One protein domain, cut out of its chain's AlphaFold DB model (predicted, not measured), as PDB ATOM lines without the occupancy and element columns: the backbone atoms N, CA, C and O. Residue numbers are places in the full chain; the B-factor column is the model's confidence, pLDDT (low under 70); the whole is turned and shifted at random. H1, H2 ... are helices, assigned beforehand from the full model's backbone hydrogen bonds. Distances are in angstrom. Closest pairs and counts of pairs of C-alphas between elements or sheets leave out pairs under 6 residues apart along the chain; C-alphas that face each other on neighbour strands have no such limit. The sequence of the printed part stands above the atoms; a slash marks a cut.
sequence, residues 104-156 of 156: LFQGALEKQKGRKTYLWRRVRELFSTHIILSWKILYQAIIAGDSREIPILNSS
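This is residues 104 to 156 of the 156 residues of an uncharacterized protein of Chlamydiae bacterium (UniProt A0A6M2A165). Two helices, H1 and H3, lie side by side and run the same way, and the longest helix, H2, crosses beneath both of them nearly at right angles. After this small three-helix body, residues 145 to 156 form a tail with no named element that leads away from it. The printed part has 53 residues with three named helices, in the order H1, H2, H3, and no named strand; the class is all helix. The whole is compact, with a radius of gyration of the C-alphas of 11.1 A, and its outline is elongated, spanning 36 by 20 by 19 A.

H1, residues 104 to 111, begins at C-alpha 104 (69.196, -33.420, 46.301) and is 10.5 A long from first to last C-alpha. H2, residues 116 to 129, is 20.0 A long and begins at C-alpha 116 (62.212, -21.810, 49.389). H3, residues 135 to 144, is 14.2 A long and ends at C-alpha 144 (74.772, -31.804, 55.796).

H1 and H2 only just touch, with 3 pairs of C-alphas within 8 A, the closest being those of Leu 109 and Leu 119 at 5.9 A; H2 does so with residues 116 to 119 alone. Their lines are about perpendicular, at 74 degrees. H1 touches H3 at a shallow tilt of 26 degrees, the same way; their closest C-alphas, of Ala 108 and Ile 143, are 4.9 A apart. H2 touches H3 with residues 122 to 126 alone, the closest C-alphas being those of Arg 122 and Ile 142 at 7.3 A. Their lines are only just about perpendicular, at 72 degrees. In H1, H2 and H3 every O i to N i+4 pair is within hydrogen-bond range.

The C-alphas farthest apart, of Arg 115 and Ser 156, are 37.2 A apart. The printed part has no cut, and both links, H1 to H2 and H2 to H3, are tight. The mean pLDDT of the printed part is 82.4; residues 146 to 156 are under 70.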
ATOM      1  N   LEU A 104      68.267 -34.329  45.617       96.25
ATOM      2  CA  LEU A 104      69.196 -33.420  46.301       96.25
ATOM      3  C   LEU A 104      68.565 -32.050  46.558       96.25
ATOM      4  O   LEU A 104      68.729 -31.499  47.645       96.25
ATOM      5  N   PHE A 105      67.823 -31.518  45.585       96.00
ATOM      6  CA  PHE A 105      67.074 -30.279  45.763       96.00
ATOM      7  C   PHE A 105      66.004 -30.450  46.848       96.00
ATOM      8  O   PHE A 105      65.925 -29.635  47.767       96.00
ATOM      9  N   GLN A 106      65.233 -31.542  46.787       96.69
ATOM     10  CA  GLN A 106      64.219 -31.891  47.787       96.69
ATOM     11  C   GLN A 106      64.830 -31.999  49.189       96.69
ATOM     12  O   GLN A 106      64.383 -31.304  50.097       96.69
ATOM     13  N   GLY A 107      65.912 -32.765  49.358       96.38
ATOM     14  CA  GLY A 107      66.585 -32.900  50.654       96.38
ATOM     15  C   GLY A 107      67.150 -31.575  51.179       96.38
ATOM     16  O   GLY A 107      67.064 -31.277  52.373       96.38
ATOM     17  N   ALA A 108      67.697 -30.730  50.298       95.44
ATOM     18  CA  ALA A 108      68.172 -29.402  50.679       95.44
ATOM     19  C   ALA A 108      67.014 -28.485  51.111       95.44
ATOM     20  O   ALA A 108      67.148 -27.741  52.084       95.44
ATOM     21  N   LEU A 109      65.866 -28.557  50.434       95.00
ATOM     22  CA  LEU A 109      64.659 -27.816  50.792       95.00
ATOM     23  C   LEU A 109      64.062 -28.303  52.123       95.00
ATOM     24  O   LEU A 109      63.684 -27.484  52.965       95.00
ATOM     25  N   GLU A 110      64.022 -29.614  52.352       95.56
ATOM     26  CA  GLU A 110      63.581 -30.228  53.610       95.56
ATOM     27  C   GLU A 110      64.446 -29.780  54.790       95.56
ATOM     28  O   GLU A 110      63.918 -29.375  55.828       95.56
ATOM     29  N   LYS A 111      65.773 -29.726  54.609       94.50
ATOM     30  CA  LYS A 111      66.695 -29.163  55.608       94.50
ATOM     31  C   LYS A 111      66.339 -27.720  55.975       94.50
ATOM     32  O   LYS A 111      66.511 -27.308  57.123       94.50
ATOM     33  N   GLN A 112      65.799 -26.962  55.022       93.81
ATOM     34  CA  GLN A 112      65.307 -25.596  55.212       93.81
ATOM     35  C   GLN A 112      63.817 -25.532  55.595       93.81
ATOM     36  O   GLN A 112      63.171 -24.493  55.436       93.81
ATOM     37  N   LYS A 113      63.265 -26.623  56.142       91.88
ATOM     38  CA  LYS A 113      61.874 -26.739  56.615       91.88
ATOM     39  C   LYS A 113      60.836 -26.476  55.520       91.88
ATOM     40  O   LYS A 113      59.794 -25.882  55.793       91.88
ATOM     41  N   GLY A 114      61.143 -26.834  54.274       88.94
ATOM     42  CA  GLY A 114      60.242 -26.618  53.141       88.94
ATOM     43  C   GLY A 114      60.171 -25.164  52.653       88.94
ATOM     44  O   GLY A 114      59.376 -24.856  51.769       88.94
ATOM     45  N   ARG A 115      60.970 -24.240  53.208       88.81
ATOM     46  CA  ARG A 115      60.898 -22.809  52.873       88.81
ATOM     47  C   ARG A 115      61.890 -22.453  51.766       88.81
ATOM     48  O   ARG A 115      63.087 -22.325  52.024       88.81
ATOM     49  N   LYS A 116      61.386 -22.205  50.550       88.19
ATOM     50  CA  LYS A 116      62.212 -21.810  49.389       88.19
ATOM     51  C   LYS A 116      63.062 -20.565  49.657       88.19
ATOM     52  O   LYS A 116      64.247 -20.567  49.354       88.19
ATOM     53  N   THR A 117      62.512 -19.551  50.324       88.38
ATOM     54  CA  THR A 117      63.259 -18.330  50.690       88.38
ATOM     55  C   THR A 117      64.488 -18.623  51.561       88.38
ATOM     56  O   THR A 117      65.532 -17.980  51.435       88.38
ATOM     57  N   TYR A 118      64.412 -19.636  52.432       91.31
ATOM     58  CA  TYR A 118      65.531 -20.038  53.286       91.31
ATOM     59  C   TYR A 118      66.575 -20.817  52.488       91.31
ATOM     60  O   TYR A 118      67.770 -20.575  52.663       91.31
ATOM     61  N   LEU A 119      66.128 -21.687  51.576       92.44
ATOM     62  CA  LEU A 119      67.000 -22.368  50.623       92.44
ATOM     63  C   LEU A 119      67.777 -21.359  49.774       92.44
ATOM     64  O   LEU A 119      69.003 -21.428  49.735       92.44
ATOM     65  N   TRP A 120      67.108 -20.366  49.189       91.88
ATOM     66  CA  TRP A 120      67.766 -19.341  48.377       91.88
ATOM     67  C   TRP A 120      68.738 -18.483  49.168       91.88
ATOM     68  O   TRP A 120      69.837 -18.198  48.690       91.88
ATOM     69  N   ARG A 121      68.388 -18.116  50.405       91.88
ATOM     70  CA  ARG A 121      69.327 -17.440  51.305       91.88
ATOM     71  C   ARG A 121      70.587 -18.277  51.526       91.88
ATOM     72  O   ARG A 121      71.681 -17.731  51.424       91.88
ATOM     73  N   ARG A 122      70.442 -19.580  51.781       92.56
ATOM     74  CA  ARG A 122      71.582 -20.471  52.025       92.56
ATOM     75  C   ARG A 122      72.426 -20.704  50.771       92.56
ATOM     76  O   ARG A 122      73.648 -20.713  50.851       92.56
ATOM     77  N   VAL A 123      71.788 -20.848  49.612       93.00
ATOM     78  CA  VAL A 123      72.480 -20.921  48.318       93.00
ATOM     79  C   VAL A 123      73.320 -19.659  48.104       93.00
ATOM     80  O   VAL A 123      74.522 -19.768  47.880       93.00
ATOM     81  N   ARG A 124      72.729 -18.464  48.259       92.44
ATOM     82  CA  ARG A 124      73.448 -17.183  48.131       92.44
ATOM     83  C   ARG A 124      74.623 -17.071  49.102       92.44
ATOM     84  O   ARG A 124      75.696 -16.626  48.704       92.44
ATOM     85  N   GLU A 125      74.432 -17.487  50.352       91.56
ATOM     86  CA  GLU A 125      75.484 -17.492  51.372       91.56
ATOM     87  C   GLU A 125      76.682 -18.340  50.932       91.56
ATOM     88  O   GLU A 125      77.808 -17.843  50.932       91.56
ATOM     89  N   LEU A 126      76.447 -19.580  50.489       91.06
ATOM     90  CA  LEU A 126      77.507 -20.481  50.032       91.06
ATOM     91  C   LEU A 126      78.229 -19.942  48.793       91.06
ATOM     92  O   LEU A 126      79.453 -19.965  48.766       91.06
ATOM     93  N   PHE A 127      77.512 -19.369  47.821       89.00
ATOM     94  CA  PHE A 127      78.139 -18.696  46.673       89.00
ATOM     95  C   PHE A 127      78.998 -17.491  47.074       89.00
ATOM     96  O   PHE A 127      79.994 -17.205  46.417       89.00
ATOM     97  N   SER A 128      78.624 -16.784  48.142       90.38
ATOM     98  CA  SER A 128      79.353 -15.596  48.604       90.38
ATOM     99  C   SER A 128      80.583 -15.939  49.447       90.38
ATOM    100  O   SER A 128      81.444 -15.088  49.649       90.38
ATOM    101  N   THR A 129      80.658 -17.164  49.970       88.62
ATOM    102  CA  THR A 129      81.668 -17.573  50.959       88.62
ATOM    103  C   THR A 129      82.566 -18.713  50.482       88.62
ATOM    104  O   THR A 129      83.628 -18.921  51.063       88.62
ATOM    105  N   HIS A 130      82.181 -19.440  49.428       86.06
ATOM    106  CA  HIS A 130      82.864 -20.647  48.965       86.06
ATOM    107  C   HIS A 130      82.958 -20.711  47.438       86.06
ATOM    108  O   HIS A 130      82.081 -20.241  46.714       86.06
ATOM    109  N   ILE A 131      83.995 -21.392  46.940       89.75
ATOM    110  CA  ILE A 131      84.061 -21.824  45.540       89.75
ATOM    111  C   ILE A 131      83.265 -23.126  45.410       89.75
ATOM    112  O   ILE A 131      83.614 -24.146  46.005       89.75
ATOM    113  N   ILE A 132      82.194 -23.096  44.622       87.56
ATOM    114  CA  ILE A 132      81.308 -24.243  44.405       87.56
ATOM    115  C   ILE A 132      81.672 -24.912  43.081       87.56
ATOM    116  O   ILE A 132      81.530 -24.314  42.018       87.56
ATOM    117  N   LEU A 133      82.105 -26.173  43.138       90.31
ATOM    118  CA  LEU A 133      82.510 -26.925  41.943       90.31
ATOM    119  C   LEU A 133      81.344 -27.594  41.201       90.31
ATOM    120  O   LEU A 133      81.484 -27.958  40.038       90.31
ATOM    121  N   SER A 134      80.200 -27.803  41.861       93.06
ATOM    122  CA  SER A 134      78.993 -28.350  41.227       93.06
ATOM    123  C   SER A 134      77.733 -28.131  42.069       93.06
ATOM    124  O   SER A 134      77.803 -28.001  43.294       93.06
ATOM    125  N   TRP A 135      76.566 -28.200  41.422       91.56
ATOM    126  CA  TRP A 135      75.255 -28.204  42.085       91.56
ATOM    127  C   TRP A 135      75.087 -29.360  43.076       91.56
ATOM    128  O   TRP A 135      74.517 -29.180  44.149       91.56
ATOM    129  N   LYS A 136      75.646 -30.537  42.760       94.31
ATOM    130  CA  LYS A 136      75.635 -31.694  43.665       94.31
ATOM    131  C   LYS A 136      76.318 -31.360  44.993       94.31
ATOM    132  O   LYS A 136      75.731 -31.594  46.045       94.31
ATOM    133  N   ILE A 137      77.520 -30.783  44.934       92.00
ATOM    134  CA  ILE A 137      78.284 -30.392  46.127       92.00
ATOM    135  C   ILE A 137      77.532 -29.320  46.917       92.00
ATOM    136  O   ILE A 137      77.422 -29.434  48.134       92.00
ATOM    137  N   LEU A 138      76.965 -28.322  46.232       93.56
ATOM    138  CA  LEU A 138      76.163 -27.278  46.869       93.56
ATOM    139  C   LEU A 138      75.012 -27.873  47.691       93.56
ATOM    140  O   LEU A 138      74.907 -27.601  48.886       93.56
ATOM    141  N   TYR A 139      74.159 -28.696  47.078       94.56
ATOM    142  CA  TYR A 139      72.999 -29.250  47.777       94.56
ATOM    143  C   TYR A 139      73.401 -30.232  48.878       94.56
ATOM    144  O   TYR A 139      72.819 -30.190  49.959       94.56
ATOM    145  N   GLN A 140      74.438 -31.048  48.671       93.88
ATOM    146  CA  GLN A 140      74.973 -31.918  49.724       93.88
ATOM    147  C   GLN A 140      75.486 -31.118  50.931       93.88
ATOM    148  O   GLN A 140      75.188 -31.488  52.066       93.88
ATOM    149  N   ALA A 141      76.181 -30.000  50.707       90.94
ATOM    150  CA  ALA A 141      76.640 -29.118  51.779       90.94
ATOM    151  C   ALA A 141      75.467 -28.490  52.553       90.94
ATOM    152  O   ALA A 141      75.503 -28.394  53.782       90.94
ATOM    153  N   ILE A 142      74.392 -28.108  51.851       93.56
ATOM    154  CA  ILE A 142      73.167 -27.611  52.490       93.56
ATOM    155  C   ILE A 142      72.532 -28.707  53.352       93.56
ATOM    156  O   ILE A 142      72.228 -28.440  54.512       93.56
ATOM    157  N   ILE A 143      72.373 -29.922  52.816       94.88
ATOM    158  CA  ILE A 143      71.770 -31.072  53.512       94.88
ATOM    159  C   ILE A 143      72.556 -31.428  54.778       94.88
ATOM    160  O   ILE A 143      71.962 -31.570  55.855       94.88
ATOM    161  N   ALA A 144      73.887 -31.526  54.668       89.81
ATOM    162  CA  ALA A 144      74.772 -31.804  55.796       89.81
ATOM    163  C   ALA A 144      74.551 -30.777  56.922       89.81
ATOM    164  O   ALA A 144      74.333 -31.153  58.073       89.81
ATOM    165  N   GLY A 145      74.416 -29.496  56.559       74.94
ATOM    166  CA  GLY A 145      74.159 -28.392  57.478       74.94
ATOM    167  C   GLY A 145      75.401 -28.057  58.291       74.94
ATOM    168  O   GLY A 145      75.705 -28.773  59.233       74.94
ATOM    169  N   ASP A 146      76.096 -26.984  57.895       61.78
ATOM    170  CA  ASP A 146      77.295 -26.406  58.532       61.78
ATOM    171  C   ASP A 146      78.067 -27.357  59.460       61.78
ATOM    172  O   ASP A 146      78.221 -27.136  60.662       61.78
ATOM    173  N   SER A 147      78.646 -28.404  58.877       46.19
ATOM    174  CA  SER A 147      79.963 -28.816  59.340       46.19
ATOM    175  C   SER A 147      80.884 -27.680  58.902       46.19
ATOM    176  O   SER A 147      81.031 -27.450  57.706       46.19
ATOM    177  N   ARG A 148      81.513 -26.948  59.829       46.00
ATOM    178  CA  ARG A 148      82.568 -25.954  59.514       46.00
ATOM    179  C   ARG A 148      83.830 -26.589  58.901       46.00
ATOM    180  O   ARG A 148      84.895 -25.989  58.889       46.00
ATOM    181  N   GLU A 149      83.699 -27.811  58.418       42.78
ATOM    182  CA  GLU A 149      84.657 -28.546  57.633       42.78
ATOM    183  C   GLU A 149      84.049 -28.639  56.239       42.78
ATOM    184  O   GLU A 149      83.281 -29.543  55.913       42.78
ATOM    185  N   ILE A 150      84.378 -27.652  55.407       47.91
ATOM    186  CA  ILE A 150      84.391 -27.870  53.965       47.91
ATOM    187  C   ILE A 150      85.275 -29.109  53.787       47.91
ATOM    188  O   ILE A 150      86.420 -29.063  54.252       47.91
ATOM    189  N   PRO A 151      84.803 -30.216  53.187       44.28
ATOM    190  CA  PRO A 151      85.706 -31.302  52.870       44.28
ATOM    191  C   PRO A 151      86.763 -30.694  51.960       44.28
ATOM    192  O   PRO A 151      86.455 -30.232  50.860       44.28
ATOM    193  N   ILE A 152      87.988 -30.606  52.483       49.03
ATOM    194  CA  ILE A 152      89.154 -30.209  51.714       49.03
ATOM    195  C   ILE A 152      89.118 -31.095  50.480       49.03
ATOM    196  O   ILE A 152      89.156 -32.325  50.574       49.03
ATOM    197  N   LEU A 153      88.941 -30.457  49.329       50.50
ATOM    198  CA  LEU A 153      89.021 -31.117  48.047       50.50
ATOM    199  C   LEU A 153      90.469 -31.569  47.912       50.50
ATOM    200  O   LEU A 153      91.332 -30.788  47.516       50.50
ATOM    201  N   ASN A 154      90.743 -32.820  48.275       40.19
ATOM    202  CA  ASN A 154      91.934 -33.484  47.791       40.19
ATOM    203  C   ASN A 154      91.774 -33.573  46.277       40.19
ATOM    204  O   ASN A 154      91.059 -34.426  45.756       40.19
ATOM    205  N   SER A 155      92.403 -32.632  45.581       44.31
ATOM    206  CA  SER A 155      92.763 -32.793  44.187       44.31
ATOM    207  C   SER A 155      93.796 -33.915  44.114       44.31
ATOM    208  O   SER A 155      94.959 -33.729  44.484       44.31
ATOM    209  N   SER A 156      93.361 -35.090  43.684       41.78
ATOM    210  CA  SER A 156      94.199 -36.162  43.150       41.78
ATOM    211  C   SER A 156      93.424 -36.840  42.034       41.78
ATOM    212  O   SER A 156      92.220 -37.105  42.252       41.78
TER     213      SER A 156